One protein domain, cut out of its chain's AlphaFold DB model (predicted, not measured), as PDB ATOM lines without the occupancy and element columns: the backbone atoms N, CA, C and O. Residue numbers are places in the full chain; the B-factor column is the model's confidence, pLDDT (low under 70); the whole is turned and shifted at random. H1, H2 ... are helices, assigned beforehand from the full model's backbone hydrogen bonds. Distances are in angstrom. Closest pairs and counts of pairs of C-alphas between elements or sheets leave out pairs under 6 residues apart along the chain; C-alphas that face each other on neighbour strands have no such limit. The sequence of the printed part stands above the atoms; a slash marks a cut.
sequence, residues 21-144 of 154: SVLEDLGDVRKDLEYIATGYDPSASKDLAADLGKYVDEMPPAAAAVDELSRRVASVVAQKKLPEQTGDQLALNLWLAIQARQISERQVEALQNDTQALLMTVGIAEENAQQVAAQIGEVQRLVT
ATOM      1  N   SER A  21     130.144 122.518 159.389       92.19
ATOM      2  CA  SER A  21     131.291 122.967 160.188       92.19
ATOM      3  C   SER A  21     132.455 121.985 160.084       92.19
ATOM      4  O   SER A  21     133.605 122.392 159.964       92.19
ATOM      5  N   VAL A  22     132.168 120.684 160.109       94.69
ATOM      6  CA  VAL A  22     133.203 119.658 159.950       94.69
ATOM      7  C   VAL A  22     133.771 119.659 158.531       94.69
ATOM      8  O   VAL A  22     134.946 119.367 158.347       94.69
ATOM      9  N   LEU A  23     132.977 119.974 157.508       95.12
ATOM     10  CA  LEU A  23     133.480 120.057 156.136       95.12
ATOM     11  C   LEU A  23     134.515 121.178 155.968       95.12
ATOM     12  O   LEU A  23     135.478 120.986 155.228       95.12
ATOM     13  N   GLU A  24     134.349 122.305 156.667       95.31
ATOM     14  CA  GLU A  24     135.375 123.356 156.737       95.31
ATOM     15  C   GLU A  24     136.652 122.825 157.401       95.31
ATOM     16  O   GLU A  24     137.726 122.909 156.808       95.31
ATOM     17  N   ASP A  25     136.514 122.160 158.553       95.44
ATOM     18  CA  ASP A  25     137.638 121.545 159.272       95.44
ATOM     19  C   ASP A  25     138.404 120.523 158.412       95.44
ATOM     20  O   ASP A  25     139.633 120.471 158.416       95.44
ATOM     21  N   LEU A  26     137.687 119.697 157.645       97.19
ATOM     22  CA  LEU A  26     138.296 118.739 156.721       97.19
ATOM     23  C   LEU A  26     139.046 119.439 155.581       97.19
ATOM     24  O   LEU A  26     140.052 118.911 155.101       97.19
ATOM     25  N   GLY A  27     138.580 120.615 155.158       97.00
ATOM     26  CA  GLY A  27     139.265 121.461 154.186       97.00
ATOM     27  C   GLY A  27     140.617 121.965 154.695       97.00
ATOM     28  O   GLY A  27     141.590 121.943 153.933       97.00
ATOM     29  N   ASP A  28     140.687 122.350 155.971       97.19
ATOM     30  CA  ASP A  28     141.925 122.773 156.634       97.19
ATOM     31  C   ASP A  28     142.896 121.592 156.796       97.19
ATOM     32  O   ASP A  28     144.015 121.644 156.280       97.19
ATOM     33  N   VAL A  29     142.424 120.453 157.317       98.06
ATOM     34  CA  VAL A  29     143.225 119.216 157.418       98.06
ATOM     35  C   VAL A  29     143.795 118.800 156.057       98.06
ATOM     36  O   VAL A  29     144.969 118.441 155.938       98.06
ATOM     37  N   ARG A  30     142.985 118.849 154.993       97.81
ATOM     38  CA  ARG A  30     143.430 118.544 153.625       97.81
ATOM     39  C   ARG A  30     144.532 119.494 153.161       97.81
ATOM     40  O   ARG A  30     145.506 119.053 152.550       97.81
ATOM     41  N   LYS A  31     144.364 120.789 153.414       97.56
ATOM     42  CA  LYS A  31     145.328 121.820 153.028       97.56
ATOM     43  C   LYS A  31     146.657 121.630 153.754       97.56
ATOM     44  O   LYS A  31     147.707 121.725 153.121       97.56
ATOM     45  N   ASP A  32     146.624 121.261 155.028       97.88
ATOM     46  CA  ASP A  32     147.833 120.936 155.778       97.88
ATOM     47  C   ASP A  32     148.541 119.707 155.209       97.88
ATOM     48  O   ASP A  32     149.756 119.727 155.004       97.88
ATOM     49  N   LEU A  33     147.796 118.654 154.859       97.88
ATOM     50  CA  LEU A  33     148.357 117.479 154.183       97.88
ATOM     51  C   LEU A  33     149.033 117.852 152.854       97.88
ATOM     52  O   LEU A  33     150.124 117.356 152.562       97.88
ATOM     53  N   GLU A  34     148.429 118.744 152.063       97.25
ATOM     54  CA  GLU A  34     149.013 119.265 150.822       97.25
ATOM     55  C   GLU A  34     150.293 120.076 151.084       97.25
ATOM     56  O   GLU A  34     151.309 119.900 150.398       97.25
ATOM     57  N   TYR A  35     150.287 120.939 152.096       97.19
ATOM     58  CA  TYR A  35     151.443 121.757 152.461       97.19
ATOM     59  C   TYR A  35     152.602 120.922 152.999       97.19
ATOM     60  O   TYR A  35     153.751 121.182 152.639       97.19
ATOM     61  N   ILE A  36     152.324 119.869 153.769       97.25
ATOM     62  CA  ILE A  36     153.338 118.897 154.194       97.25
ATOM     63  C   ILE A  36     153.893 118.146 152.980       97.25
ATOM     64  O   ILE A  36     155.109 117.994 152.836       97.25
ATOM     65  N   ALA A  37     153.012 117.684 152.092       96.38
ATOM     66  CA  ALA A  37     153.390 116.921 150.909       96.38
ATOM     67  C   ALA A  37     154.313 117.721 149.975       96.38
ATOM     68  O   ALA A  37     155.311 117.197 149.474       96.38
ATOM     69  N   THR A  38     154.019 119.007 149.792       95.25
ATOM     70  CA  THR A  38     154.795 119.928 148.950       95.25
ATOM     71  C   THR A  38     155.982 120.572 149.670       95.25
ATOM     72  O   THR A  38     156.894 121.071 149.010       95.25
ATOM     73  N   GLY A  39     155.996 120.557 151.007       92.94
ATOM     74  CA  GLY A  39     156.958 121.297 151.824       92.94
ATOM     75  C   GLY A  39     156.766 122.817 151.758       92.94
ATOM     76  O   GLY A  39     157.727 123.554 151.972       92.94
ATOM     77  N   TYR A  40     155.560 123.281 151.411       92.25
ATOM     78  CA  TYR A  40     155.259 124.700 151.217       92.25
ATOM     79  C   TYR A  40     155.238 125.484 152.536       92.25
ATOM     80  O   TYR A  40     155.777 126.589 152.592       92.25
ATOM     81  N   ASP A  41     154.665 124.899 153.593       92.81
ATOM     82  CA  ASP A  41     154.562 125.522 154.915       92.81
ATOM     83  C   ASP A  41     155.214 124.638 155.995       92.81
ATOM     84  O   ASP A  41     154.773 123.505 156.214       92.81
ATOM     85  N   PRO A  42     156.255 125.123 156.700       91.25
ATOM     86  CA  PRO A  42     156.877 124.380 157.796       91.25
ATOM     87  C   PRO A  42     155.956 124.193 159.016       91.25
ATOM     88  O   PRO A  42     156.239 123.336 159.854       91.25
ATOM     89  N   SER A  43     154.882 124.977 159.135       95.94
ATOM     90  CA  SER A  43     153.911 124.901 160.233       95.94
ATOM     91  C   SER A  43     152.838 123.841 159.997       95.94
ATOM     92  O   SER A  43     152.272 123.354 160.966       95.94
ATOM     93  N   ALA A  44     152.644 123.382 158.756       96.56
ATOM     94  CA  ALA A  44     151.534 122.498 158.396       96.56
ATOM     95  C   ALA A  44     151.483 121.184 159.197       96.56
ATOM     96  O   ALA A  44     150.414 120.665 159.481       96.56
ATOM     97  N   SER A  45     152.627 120.637 159.630       96.38
ATOM     98  CA  SER A  45     152.626 119.454 160.518       96.38
ATOM     99  C   SER A  45     152.073 119.748 161.915       96.38
ATOM    100  O   SER A  45     151.501 118.867 162.553       96.38
ATOM    101  N   LYS A  46     152.289 120.968 162.411       97.31
ATOM    102  CA  LYS A  46     151.759 121.439 163.690       97.31
ATOM    103  C   LYS A  46     150.280 121.797 163.557       97.31
ATOM    104  O   LYS A  46     149.521 121.464 164.460       97.31
ATOM    105  N   ASP A  47     149.902 122.438 162.460       97.81
ATOM    106  CA  ASP A  47     148.518 122.831 162.194       97.81
ATOM    107  C   ASP A  47     147.639 121.577 162.037       97.81
ATOM    108  O   ASP A  47     146.674 121.430 162.785       97.81
ATOM    109  N   LEU A  48     148.116 120.557 161.306       98.06
ATOM    110  CA  LEU A  48     147.461 119.245 161.214       98.06
ATOM    111  C   LEU A  48     147.213 118.617 162.594       98.06
ATOM    112  O   LEU A  48     146.159 118.036 162.853       98.06
ATOM    113  N   ALA A  49     148.207 118.691 163.483       97.38
ATOM    114  CA  ALA A  49     148.076 118.170 164.839       97.38
ATOM    115  C   ALA A  49     147.050 118.962 165.662       97.38
ATOM    116  O   ALA A  49     146.256 118.349 166.371       97.38
ATOM    117  N   ALA A  50     147.024 120.289 165.539       96.69
ATOM    118  CA  ALA A  50     146.057 121.138 166.229       96.69
ATOM    119  C   ALA A  50     144.619 120.902 165.729       96.69
ATOM    120  O   ALA A  50     143.707 120.734 166.542       96.69
ATOM    121  N   ASP A  51     144.431 120.813 164.412       97.06
ATOM    122  CA  ASP A  51     143.120 120.624 163.789       97.06
ATOM    123  C   ASP A  51     142.500 119.269 164.120       97.06
ATOM    124  O   ASP A  51     141.293 119.174 164.347       97.06
ATOM    125  N   LEU A  52     143.318 118.218 164.211       97.12
ATOM    126  CA  LEU A  52     142.866 116.907 164.676       97.12
ATOM    127  C   LEU A  52     142.716 116.860 166.206       97.12
ATOM    128  O   LEU A  52     141.791 116.226 166.722       97.12
ATOM    129  N   GLY A  53     143.601 117.538 166.938       95.94
ATOM    130  CA  GLY A  53     143.649 117.549 168.400       95.94
ATOM    131  C   GLY A  53     142.410 118.156 169.057       95.94
ATOM    132  O   GLY A  53     141.946 117.629 170.069       95.94
ATOM    133  N   LYS A  54     141.790 119.170 168.437       94.50
ATOM    134  CA  LYS A  54     140.613 119.874 168.987       94.50
ATOM    135  C   LYS A  54     139.428 118.966 169.340       94.50
ATOM    136  O   LYS A  54     138.603 119.300 170.186       94.50
ATOM    137  N   TYR A  55     139.327 117.792 168.713       94.00
ATOM    138  CA  TYR A  55     138.258 116.824 168.980       94.00
ATOM    139  C   TYR A  55     138.504 115.950 170.223       94.00
ATOM    140  O   TYR A  55     137.604 115.222 170.659       94.00
ATOM    141  N   VAL A  56     139.711 116.002 170.793       94.75
ATOM    142  CA  VAL A  56     140.160 115.199 171.942       94.75
ATOM    143  C   VAL A  56     140.768 116.038 173.069       94.75
ATOM    144  O   VAL A  56     141.354 115.466 173.985       94.75
ATOM    145  N   ASP A  57     140.576 117.362 173.069       86.50
ATOM    146  CA  ASP A  57     141.111 118.282 174.093       86.50
ATOM    147  C   ASP A  57     140.749 117.869 175.532       86.50
ATOM    148  O   ASP A  57     141.549 117.994 176.459       86.50
ATOM    149  N   GLU A  58     139.555 117.308 175.730       87.75
ATOM    150  CA  GLU A  58     139.076 116.837 177.038       87.75
ATOM    151  C   GLU A  58     139.503 115.389 177.367       87.75
ATOM    152  O   GLU A  58     139.114 114.833 178.396       87.75
ATOM    153  N   MET A  59     140.307 114.751 176.508       90.00
ATOM    154  CA  MET A  59     140.735 113.352 176.609       90.00
ATOM    155  C   MET A  59     142.267 113.229 176.513       90.00
ATOM    156  O   MET A  59     142.782 112.770 175.492       90.00
ATOM    157  N   PRO A  60     143.032 113.549 177.578       86.88
ATOM    158  CA  PRO A  60     144.497 113.612 177.509       86.88
ATOM    159  C   PRO A  60     145.195 112.355 176.950       86.88
ATOM    160  O   PRO A  60     146.135 112.508 176.170       86.88
ATOM    161  N   PRO A  61     144.761 111.112 177.265       87.31
ATOM    162  CA  PRO A  61     145.342 109.925 176.639       87.31
ATOM    163  C   PRO A  61     145.118 109.869 175.121       87.31
ATOM    164  O   PRO A  61     146.014 109.454 174.394       87.31
ATOM    165  N   ALA A  62     143.945 110.297 174.643       93.12
ATOM    166  CA  ALA A  62     143.626 110.332 173.218       93.12
ATOM    167  C   ALA A  62     144.372 111.464 172.498       93.12
ATOM    168  O   ALA A  62     144.847 111.242 171.391       93.12
ATOM    169  N   ALA A  63     144.555 112.623 173.143       94.69
ATOM    170  CA  ALA A  63     145.337 113.736 172.598       94.69
ATOM    171  C   ALA A  63     146.762 113.303 172.212       94.69
ATOM    172  O   ALA A  63     147.175 113.489 171.073       94.69
ATOM    173  N   ALA A  64     147.468 112.598 173.104       95.06
ATOM    174  CA  ALA A  64     148.807 112.088 172.804       95.06
ATOM    175  C   ALA A  64     148.827 111.076 171.637       95.06
ATOM    176  O   ALA A  64     149.781 111.030 170.860       95.06
ATOM    177  N   ALA A  65     147.780 110.255 171.497       96.75
ATOM    178  CA  ALA A  65     147.666 109.310 170.388       96.75
ATOM    179  C   ALA A  65     147.343 110.002 169.054       96.75
ATOM    180  O   ALA A  65     147.806 109.536 168.011       96.75
ATOM    181  N   VAL A  66     146.580 111.099 169.086       97.69
ATOM    182  CA  VAL A  66     146.300 111.946 167.919       97.69
ATOM    183  C   VAL A  66     147.552 112.706 167.490       97.69
ATOM    184  O   VAL A  66     147.877 112.676 166.308       97.69
ATOM    185  N   ASP A  67     148.328 113.267 168.419       97.44
ATOM    186  CA  ASP A  67     149.619 113.899 168.105       97.44
ATOM    187  C   ASP A  67     150.565 112.926 167.386       97.44
ATOM    188  O   ASP A  67     151.189 113.257 166.372       97.44
ATOM    189  N   GLU A  68     150.651 111.691 167.882       97.94
ATOM    190  CA  GLU A  68     151.465 110.646 167.264       97.94
ATOM    191  C   GLU A  68     150.923 110.220 165.889       97.94
ATOM    192  O   GLU A  68     151.713 109.965 164.973       97.94
ATOM    193  N   LEU A  69     149.597 110.176 165.710       98.38
ATOM    194  CA  LEU A  69     148.971 109.935 164.409       98.38
ATOM    195  C   LEU A  69     149.355 111.032 163.412       98.38
ATOM    196  O   LEU A  69     149.892 110.718 162.348       98.38
ATOM    197  N   SER A  70     149.160 112.297 163.779       98.19
ATOM    198  CA  SER A  70     149.493 113.464 162.958       98.19
ATOM    199  C   SER A  70     150.972 113.476 162.580       98.19
ATOM    200  O   SER A  70     151.314 113.642 161.410       98.19
ATOM    201  N   ARG A  71     151.865 113.186 163.537       98.38
ATOM    202  CA  ARG A  71     153.311 113.089 163.295       98.38
ATOM    203  C   ARG A  71     153.662 111.993 162.287       98.38
ATOM    204  O   ARG A  71     154.488 112.217 161.399       98.38
ATOM    205  N   ARG A  72     153.070 110.800 162.418       98.38
ATOM    206  CA  ARG A  72     153.313 109.677 161.495       98.38
ATOM    207  C   ARG A  72     152.801 109.988 160.100       98.38
ATOM    208  O   ARG A  72     153.543 109.787 159.144       98.38
ATOM    209  N   VAL A  73     151.581 110.514 159.992       98.25
ATOM    210  CA  VAL A  73     150.995 110.940 158.718       98.25
ATOM    211  C   VAL A  73     151.898 111.970 158.054       98.25
ATOM    212  O   VAL A  73     152.352 111.734 156.938       98.25
ATOM    213  N   ALA A  74     152.251 113.043 158.766       97.62
ATOM    214  CA  ALA A  74     153.123 114.092 158.251       97.62
ATOM    215  C   ALA A  74     154.454 113.527 157.730       97.62
ATOM    216  O   ALA A  74     154.887 113.841 156.622       97.62
ATOM    217  N   SER A  75     155.071 112.619 158.491       97.12
ATOM    218  CA  SER A  75     156.333 111.987 158.103       97.12
ATOM    219  C   SER A  75     156.233 111.134 156.837       97.12
ATOM    220  O   SER A  75     157.226 111.041 156.116       97.12
ATOM    221  N   VAL A  76     155.103 110.467 156.579       96.75
ATOM    222  CA  VAL A  76     154.968 109.572 155.415       96.75
ATOM    223  C   VAL A  76     154.470 110.293 154.168       96.75
ATOM    224  O   VAL A  76     154.809 109.872 153.061       96.75
ATOM    225  N   VAL A  77     153.688 111.365 154.335       96.25
ATOM    226  CA  VAL A  77     153.171 112.172 153.220       96.25
ATOM    227  C   VAL A  77     154.161 113.239 152.762       96.25
ATOM    228  O   VAL A  77     154.068 113.685 151.621       96.25
ATOM    229  N   ALA A  78     155.133 113.619 153.597       95.56
ATOM    230  CA  ALA A  78     156.179 114.563 153.220       95.56
ATOM    231  C   ALA A  78     156.864 114.155 151.906       95.56
ATOM    232  O   ALA A  78     157.271 113.004 151.719       95.56
ATOM    233  N   GLN A  79     157.000 115.119 150.990       90.19
ATOM    234  CA  GLN A  79     157.592 114.931 149.658       90.19
ATOM    235  C   GLN A  79     156.875 113.885 148.782       90.19
ATOM    236  O   GLN A  79     157.455 113.370 147.820       90.19
ATOM    237  N   LYS A  80     155.617 113.548 149.085       92.50
ATOM    238  CA  LYS A  80     154.776 112.713 148.223       92.50
ATOM    239  C   LYS A  80     153.915 113.580 147.324       92.50
ATOM    240  O   LYS A  80     153.526 114.686 147.669       92.50
ATOM    241  N   LYS A  81     153.569 113.048 146.154       90.81
ATOM    242  CA  LYS A  81     152.490 113.629 145.359       90.81
ATOM    243  C   LYS A  81     151.180 113.144 145.961       90.81
ATOM    244  O   LYS A  81     150.867 111.966 145.824       90.81
ATOM    245  N   LEU A  82     150.445 114.042 146.604       93.25
ATOM    246  CA  LEU A  82     149.132 113.758 147.172       93.25
ATOM    247  C   LEU A  82     148.055 114.318 146.229       93.25
ATOM    248  O   LEU A  82     147.897 115.534 146.156       93.25
ATOM    249  N   PRO A  83     147.361 113.481 145.435       95.12
ATOM    250  CA  PRO A  83     146.220 113.937 144.647       95.12
ATOM    251  C   PRO A  83     145.129 114.503 145.559       95.12
ATOM    252  O   PRO A  83     144.914 113.963 146.640       95.12
ATOM    253  N   GLU A  84     144.401 115.518 145.093       94.50
ATOM    254  CA  GLU A  84     143.340 116.185 145.866       94.50
ATOM    255  C   GLU A  84     142.342 115.184 146.464       94.50
ATOM    256  O   GLU A  84     142.188 115.130 147.677       94.50
ATOM    257  N   GLN A  85     141.799 114.278 145.642       95.62
ATOM    258  CA  GLN A  85     140.879 113.228 146.096       95.62
ATOM    259  C   GLN A  85     141.484 112.315 147.179       95.62
ATOM    260  O   GLN A  85     140.781 111.845 148.072       95.62
ATOM    261  N   THR A  86     142.787 112.024 147.102       95.44
ATOM    262  CA  THR A  86     143.477 111.237 148.132       95.44
ATOM    263  C   THR A  86     143.642 112.052 149.410       95.44
ATOM    264  O   THR A  86     143.467 111.503 150.493       95.44
ATOM    265  N   GLY A  87     143.945 113.348 149.294       97.00
ATOM    266  CA  GLY A  87     143.981 114.279 150.420       97.00
ATOM    267  C   GLY A  87     142.632 114.367 151.132       97.00
ATOM    268  O   GLY A  87     142.592 114.206 152.349       97.00
ATOM    269  N   ASP A  88     141.538 114.509 150.380       97.81
ATOM    270  CA  ASP A  88     140.169 114.540 150.912       97.81
ATOM    271  C   ASP A  88     139.832 113.253 151.678       97.81
ATOM    272  O   ASP A  88     139.365 113.286 152.818       97.81
ATOM    273  N   GLN A  89     140.101 112.094 151.067       97.88
ATOM    274  CA  GLN A  89     139.805 110.804 151.686       97.88
ATOM    275  C   GLN A  89     140.683 110.550 152.917       97.88
ATOM    276  O   GLN A  89     140.214 109.974 153.899       97.88
ATOM    277  N   LEU A  90     141.947 110.981 152.888       98.00
ATOM    278  CA  LEU A  90     142.843 110.859 154.033       98.00
ATOM    279  C   LEU A  90     142.370 111.758 155.180       98.00
ATOM    280  O   LEU A  90     142.273 111.272 156.302       98.00
ATOM    281  N   ALA A  91     142.005 113.012 154.903       98.31
ATOM    282  CA  ALA A  91     141.436 113.922 155.894       98.31
ATOM    283  C   ALA A  91     140.182 113.321 156.552       98.31
ATOM    284  O   ALA A  91     140.094 113.260 157.780       98.31
ATOM    285  N   LEU A  92     139.260 112.780 155.747       98.19
ATOM    286  CA  LEU A  92     138.063 112.106 156.250       98.19
ATOM    287  C   LEU A  92     138.408 110.899 157.133       98.19
ATOM    288  O   LEU A  92     137.833 110.743 158.210       98.19
ATOM    289  N   ASN A  93     139.346 110.049 156.710       98.25
ATOM    290  CA  ASN A  93     139.744 108.874 157.484       98.25
ATOM    291  C   ASN A  93     140.377 109.257 158.834       98.25
ATOM    292  O   ASN A  93     140.087 108.616 159.845       98.25
ATOM    293  N   LEU A  94     141.208 110.306 158.868       98.25
ATOM    294  CA  LEU A  94     141.818 110.817 160.101       98.25
ATOM    295  C   LEU A  94     140.764 111.386 161.053       98.25
ATOM    296  O   LEU A  94     140.778 111.083 162.244       98.25
ATOM    297  N   TRP A  95     139.798 112.135 160.525       97.94
ATOM    298  CA  TRP A  95     138.671 112.627 161.311       97.94
ATOM    299  C   TRP A  95     137.801 111.485 161.858       97.94
ATOM    300  O   TRP A  95     137.483 111.456 163.049       97.94
ATOM    301  N   LEU A  96     137.473 110.485 161.030       97.69
ATOM    302  CA  LEU A  96     136.722 109.297 161.453       97.69
ATOM    303  C   LEU A  96     137.460 108.502 162.531       97.69
ATOM    304  O   LEU A  96     136.822 108.017 163.468       97.69
ATOM    305  N   ALA A  97     138.791 108.407 162.455       96.94
ATOM    306  CA  ALA A  97     139.601 107.742 163.474       96.94
ATOM    307  C   ALA A  97     139.390 108.346 164.871       96.94
ATOM    308  O   ALA A  97     139.487 107.625 165.859       96.94
ATOM    309  N   ILE A  98     139.031 109.627 164.951       96.31
ATOM    310  CA  ILE A  98     138.842 110.360 166.205       96.31
ATOM    311  C   ILE A  98     137.361 110.436 166.605       96.31
ATOM    312  O   ILE A  98     136.998 110.251 167.770       96.31
ATOM    313  N   GLN A  99     136.477 110.690 165.640       95.12
ATOM    314  CA  GLN A  99     135.079 111.027 165.913       95.12
ATOM    315  C   GLN A  99     134.135 109.827 165.917       95.12
ATOM    316  O   GLN A  99     133.060 109.885 166.519       95.12
ATOM    317  N   ALA A 100     134.516 108.707 165.303       93.38
ATOM    318  CA  ALA A 100     133.660 107.533 165.190       93.38
ATOM    319  C   ALA A 100     133.645 106.683 166.480       93.38
ATOM    320  O   ALA A 100     133.970 105.505 166.475       93.38
ATOM    321  N   ARG A 101     133.228 107.264 167.613       91.88
ATOM    322  CA  ARG A 101     133.364 106.695 168.978       91.88
ATOM    323  C   ARG A 101     132.492 105.468 169.292       91.88
ATOM    324  O   ARG A 101     132.489 104.987 170.427       91.88
ATOM    325  N   GLN A 102     131.685 105.009 168.336       91.25
ATOM    326  CA  GLN A 102     130.697 103.933 168.515       91.25
ATOM    327  C   GLN A 102     130.898 102.753 167.554       91.25
ATOM    328  O   GLN A 102     130.107 101.801 167.584       91.25
ATOM    329  N   ILE A 103     131.922 102.814 166.700       90.94
ATOM    330  CA  ILE A 103     132.151 101.805 165.667       90.94
ATOM    331  C   ILE A 103     132.618 100.472 166.269       90.94
ATOM    332  O   ILE A 103     133.122 100.407 167.388       90.94
ATOM    333  N   SER A 104     132.361  99.376 165.556       91.06
ATOM    334  CA  SER A 104     132.792  98.029 165.939       91.06
ATOM    335  C   SER A 104     134.276  97.808 165.632       91.06
ATOM    336  O   SER A 104     134.855  98.500 164.799       91.06
ATOM    337  N   GLU A 105     134.881  96.774 166.223       90.25
ATOM    338  CA  GLU A 105     136.251  96.346 165.882       90.25
ATOM    339  C   GLU A 105     136.426  96.090 164.377       90.25
ATOM    340  O   GLU A 105     137.441  96.457 163.797       90.25
ATOM    341  N   ARG A 106     135.401  95.529 163.721       91.94
ATOM    342  CA  ARG A 106     135.384  95.302 162.270       91.94
ATOM    343  C   ARG A 106     135.444  96.610 161.481       91.94
ATOM    344  O   ARG A 106     136.086  96.672 160.440       91.94
ATOM    345  N   GLN A 107     134.740  97.639 161.946       94.88
ATOM    346  CA  GLN A 107     134.760  98.963 161.325       94.88
ATOM    347  C   GLN A 107     136.088  99.688 161.580       94.88
ATOM    348  O   GLN A 107     136.563 100.374 160.682       94.88
ATOM    349  N   VAL A 108     136.710  99.499 162.752       95.62
ATOM    350  CA  VAL A 108     138.081  99.975 163.002       95.62
ATOM    351  C   VAL A 108     139.043  99.311 162.020       95.62
ATOM    352  O   VAL A 108     139.765 100.011 161.322       95.62
ATOM    353  N   GLU A 109     139.005  97.982 161.893       96.31
ATOM    354  CA  GLU A 109     139.853  97.235 160.956       96.31
ATOM    355  C   GLU A 109     139.641  97.693 159.502       96.31
ATOM    356  O   GLU A 109     140.606  97.880 158.763       96.31
ATOM    357  N   ALA A 110     138.394  97.946 159.095       97.38
ATOM    358  CA  ALA A 110     138.094  98.516 157.783       97.38
ATOM    359  C   ALA A 110     138.746  99.896 157.596       97.38
ATOM    360  O   ALA A 110     139.439 100.104 156.606       97.38
ATOM    361  N   LEU A 111     138.620 100.801 158.573       98.06
ATOM    362  CA  LEU A 111     139.235 102.130 158.517       98.06
ATOM    363  C   LEU A 111     140.774 102.068 158.459       98.06
ATOM    364  O   LEU A 111     141.407 102.854 157.747       98.06
ATOM    365  N   GLN A 112     141.382 101.129 159.189       98.62
ATOM    366  CA  GLN A 112     142.823 100.871 159.143       98.62
ATOM    367  C   GLN A 112     143.252 100.403 157.746       98.62
ATOM    368  O   GLN A 112     144.172 100.982 157.164       98.62
ATOM    369  N   ASN A 113     142.551  99.412 157.189       98.38
ATOM    370  CA  ASN A 113     142.828  98.864 155.861       98.38
ATOM    371  C   ASN A 113     142.634  99.908 154.756       98.38
ATOM    372  O   ASN A 113     143.490 100.035 153.880       98.38
ATOM    373  N   ASP A 114     141.558 100.694 154.823       98.06
ATOM    374  CA  ASP A 114     141.264 101.756 153.860       98.06
ATOM    375  C   ASP A 114     142.356 102.828 153.884       98.06
ATOM    376  O   ASP A 114     142.845 103.247 152.835       98.06
ATOM    377  N   THR A 115     142.808 103.232 155.076       98.31
ATOM    378  CA  THR A 115     143.896 104.210 155.209       98.31
ATOM    379  C   THR A 115     145.226 103.653 154.714       98.31
ATOM    380  O   THR A 115     145.941 104.337 153.983       98.31
ATOM    381  N   GLN A 116     145.562 102.407 155.059       98.50
ATOM    382  CA  GLN A 116     146.777 101.757 154.566       98.50
ATOM    383  C   GLN A 116     146.780 101.696 153.034       98.50
ATOM    384  O   GLN A 116     147.747 102.126 152.401       98.50
ATOM    385  N   ALA A 117     145.690 101.204 152.438       97.94
ATOM    386  CA  ALA A 117     145.548 101.093 150.994       97.94
ATOM    387  C   ALA A 117     145.670 102.465 150.319       97.94
ATOM    388  O   ALA A 117     146.415 102.604 149.348       97.94
ATOM    389  N   LEU A 118     145.012 103.487 150.874       97.69
ATOM    390  CA  LEU A 118     145.071 104.858 150.374       97.69
ATOM    391  C   LEU A 118     146.508 105.398 150.352       97.69
ATOM    392  O   LEU A 118     146.958 105.890 149.318       97.69
ATOM    393  N   LEU A 119     147.258 105.251 151.448       97.75
ATOM    394  CA  LEU A 119     148.654 105.696 151.529       97.75
ATOM    395  C   LEU A 119     149.544 104.944 150.526       97.75
ATOM    396  O   LEU A 119     150.408 105.538 149.876       97.75
ATOM    397  N   MET A 120     149.310 103.644 150.336       97.75
ATOM    398  CA  MET A 120     150.041 102.856 149.341       97.75
ATOM    399  C   MET A 120     149.770 103.328 147.904       97.75
ATOM    400  O   MET A 120     150.692 103.307 147.086       97.75
ATOM    401  N   THR A 121     148.567 103.832 147.587       96.06
ATOM    402  CA  THR A 121     148.267 104.359 146.237       96.06
ATOM    403  C   THR A 121     149.128 105.564 145.842       96.06
ATOM    404  O   THR A 121     149.381 105.770 144.656       96.06
ATOM    405  N   VAL A 122     149.645 106.319 146.820       94.75
ATOM    406  CA  VAL A 122     150.547 107.465 146.597       94.75
ATOM    407  C   VAL A 122     152.029 107.116 146.774       94.75
ATOM    408  O   VAL A 122     152.888 107.994 146.866       94.75
ATOM    409  N   GLY A 123     152.361 105.820 146.786       95.69
ATOM    410  CA  GLY A 123     153.744 105.335 146.820       95.69
ATOM    411  C   GLY A 123     154.403 105.437 148.196       95.69
ATOM    412  O   GLY A 123     155.625 105.615 148.295       95.69
ATOM    413  N   ILE A 124     153.615 105.369 149.270       97.25
ATOM    414  CA  ILE A 124     154.129 105.141 150.624       97.25
ATOM    415  C   ILE A 124     154.392 103.642 150.785       97.25
ATOM    416  O   ILE A 124     153.590 102.811 150.363       97.25
ATOM    417  N   ALA A 125     155.545 103.297 151.363       97.25
ATOM    418  CA  ALA A 125     155.915 101.907 151.605       97.25
ATOM    419  C   ALA A 125     154.906 101.228 152.543       97.25
ATOM    420  O   ALA A 125     154.439 101.851 153.495       97.25
ATOM    421  N   GLU A 126     154.615  99.951 152.297       97.31
ATOM    422  CA  GLU A 126     153.615  99.181 153.047       97.31
ATOM    423  C   GLU A 126     153.853  99.225 154.560       97.31
ATOM    424  O   GLU A 126     152.924  99.510 155.304       97.31
ATOM    425  N   GLU A 127     155.099  99.053 155.011       97.44
ATOM    426  CA  GLU A 127     155.461  99.130 156.432       97.44
ATOM    427  C   GLU A 127     155.082 100.487 157.054       97.44
ATOM    428  O   GLU A 127     154.497 100.549 158.133       97.44
ATOM    429  N   ASN A 128     155.355 101.586 156.349       97.50
ATOM    430  CA  ASN A 128     155.027 102.932 156.816       97.50
ATOM    431  C   ASN A 128     153.509 103.177 156.813       97.50
ATOM    432  O   ASN A 128     152.976 103.767 157.752       97.50
ATOM    433  N   ALA A 129     152.805 102.704 155.781       97.94
ATOM    434  CA  ALA A 129     151.350 102.795 155.700       97.94
ATOM    435  C   ALA A 129     150.671 101.972 156.812       97.94
ATOM    436  O   ALA A 129     149.747 102.455 157.465       97.94
ATOM    437  N   GLN A 130     151.184 100.770 157.087       98.06
ATOM    438  CA  GLN A 130     150.732  99.906 158.174       98.06
ATOM    439  C   GLN A 130     150.951 100.561 159.542       98.06
ATOM    440  O   GLN A 130     150.093 100.451 160.412       98.06
ATOM    441  N   GLN A 131     152.061 101.273 159.745       98.06
ATOM    442  CA  GLN A 131     152.300 102.004 160.991       98.06
ATOM    443  C   GLN A 131     151.286 103.134 161.223       98.06
ATOM    444  O   GLN A 131     150.851 103.330 162.357       98.06
ATOM    445  N   VAL A 132     150.885 103.867 160.176       98.31
ATOM    446  CA  VAL A 132     149.811 104.875 160.284       98.31
ATOM    447  C   VAL A 132     148.474 104.204 160.592       98.31
ATOM    448  O   VAL A 132     147.768 104.618 161.509       98.31
ATOM    449  N   ALA A 133     148.149 103.123 159.882       98.12
ATOM    450  CA  ALA A 133     146.933 102.356 160.120       98.12
ATOM    451  C   ALA A 133     146.887 101.769 161.543       98.12
ATOM    452  O   ALA A 133     145.866 101.850 162.221       98.12
ATOM    453  N   ALA A 134     147.994 101.240 162.063       98.12
ATOM    454  CA  ALA A 134     148.081 100.768 163.443       98.12
ATOM    455  C   ALA A 134     147.789 101.897 164.447       98.12
ATOM    456  O   ALA A 134     147.041 101.689 165.402       98.12
ATOM    457  N   GLN A 135     148.302 103.104 164.189       98.44
ATOM    458  CA  GLN A 135     148.054 104.266 165.038       98.44
ATOM    459  C   GLN A 135     146.582 104.716 165.019       98.44
ATOM    460  O   GLN A 135     146.066 105.113 166.060       98.44
ATOM    461  N   ILE A 136     145.868 104.578 163.894       97.81
ATOM    462  CA  ILE A 136     144.401 104.768 163.849       97.81
ATOM    463  C   ILE A 136     143.693 103.829 164.831       97.81
ATOM    464  O   ILE A 136     142.783 104.254 165.544       97.81
ATOM    465  N   GLY A 137     144.124 102.568 164.901       96.19
ATOM    466  CA  GLY A 137     143.586 101.597 165.855       96.19
ATOM    467  C   GLY A 137     143.824 102.010 167.309       96.19
ATOM    468  O   GLY A 137     142.931 101.865 168.141       96.19
ATOM    469  N   GLU A 138     144.991 102.582 167.611       96.88
ATOM    470  CA  GLU A 138     145.311 103.085 168.950       96.88
ATOM    471  C   GLU A 138     144.465 104.305 169.337       96.88
ATOM    472  O   GLU A 138     143.933 104.352 170.447       96.88
ATOM    473  N   VAL A 139     144.264 105.256 168.417       97.06
ATOM    474  CA  VAL A 139     143.337 106.379 168.634       97.06
ATOM    475  C   VAL A 139     141.931 105.845 168.906       97.06
ATOM    476  O   VAL A 139     141.342 106.177 169.934       97.06
ATOM    477  N   GLN A 140     141.424 104.946 168.054       95.19
ATOM    478  CA  GLN A 140     140.105 104.327 168.216       95.19
ATOM    479  C   GLN A 140     139.957 103.593 169.551       95.19
ATOM    480  O   GLN A 140     138.935 103.743 170.219       95.19
ATOM    481  N   ARG A 141     140.987 102.869 170.004       94.00
ATOM    482  CA  ARG A 141     140.998 102.202 171.316       94.00
ATOM    483  C   ARG A 141     140.778 103.180 172.475       94.00
ATOM    484  O   ARG A 141     140.212 102.791 173.495       94.00
ATOM    485  N   LEU A 142     141.238 104.423 172.335       93.81
ATOM    486  CA  LEU A 142     141.163 105.457 173.368       93.81
ATOM    487  C   LEU A 142     139.879 106.293 173.294       93.81
ATOM    488  O   LEU A 142     139.359 106.676 174.339       93.81
ATOM    489  N   VAL A 143     139.357 106.560 172.091       93.00
ATOM    490  CA  VAL A 143     138.142 107.378 171.901       93.00
ATOM    491  C   VAL A 143     136.848 106.561 171.900       93.00
ATOM    492  O   VAL A 143     135.763 107.127 172.061       93.00
ATOM    493  N   THR A 144     136.929 105.237 171.719       89.62
ATOM    494  CA  THR A 144     135.746 104.368 171.697       89.62
ATOM    495  C   THR A 144     135.035 104.396 173.046       89.62
ATOM    496  O   THR A 144     135.539 103.915 174.059       89.62
TER     497      THR A 144
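Overview. This is residues 21 to 144 of the 154 residues of an uncharacterized protein of Acidobacteria bacterium RIFCSPLOWO2_02_FULL_67_21 (UniProt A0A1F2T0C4). Six helices form an up-and-down bundle in two layers: H1, H4 and H5 make one row, H2, H3 and H6 the other, with H1 slanted steeply across H4. The 124 printed residues hold six named helices, H1 to H6 in chain order, and no named strand; the class is all helix. The whole is compact, with a radius of gyration of the C-alphas of 13.0 A and spans of 34 by 28 by 23 A.

Arrangement. Start at H1, residues 21 to 38, which forms a hairpin with H2, residues 44 to 53, at a shallow tilt of 28 degrees; their closest C-alphas, Asp 32 and Ala 44, are 4.8 A apart. H2 forms the next hairpin with H3, residues 60 to 77, where the closest C-alphas, Ala 49 and Ser 70, are 5.3 A apart. The hub is H4, residues 84 to 99; it touches H1 at a steep tilt of 57 degrees, through residues 26 to 34 of H1 alone, closest at C-alphas Arg 30 and Gly 87, 5.4 A. H5, residues 105 to 121, and H6, residues 126 to 143, form a hairpin, closest at C-alphas Gln 112 and Ala 133, 4.5 A. H6 touches H3, running opposite ways at 19 degrees, a shallow tilt, closest at C-alphas Ala 62 and Leu 142, 5.5 A. H1 and H5 are apart. Every O i to N i+4 pair is within hydrogen-bond range in H1, H2, H3, H5 and H6, and 11 of 12 in H4.

Along the chain. Find C-alpha 21 at (131.291, 122.967, 160.188); H1 runs 26.2 A from there. H3 spans 25.8 A, and H6 runs 25.7 A to C-alpha 143 at (138.142, 107.378, 171.901).

Size, cuts and confidence. The farthest C-alphas, Tyr 40 and Ser 104, are 37.9 A apart. The printed part has no cut, no link is long, and no printed residue is under 70 in pLDDT.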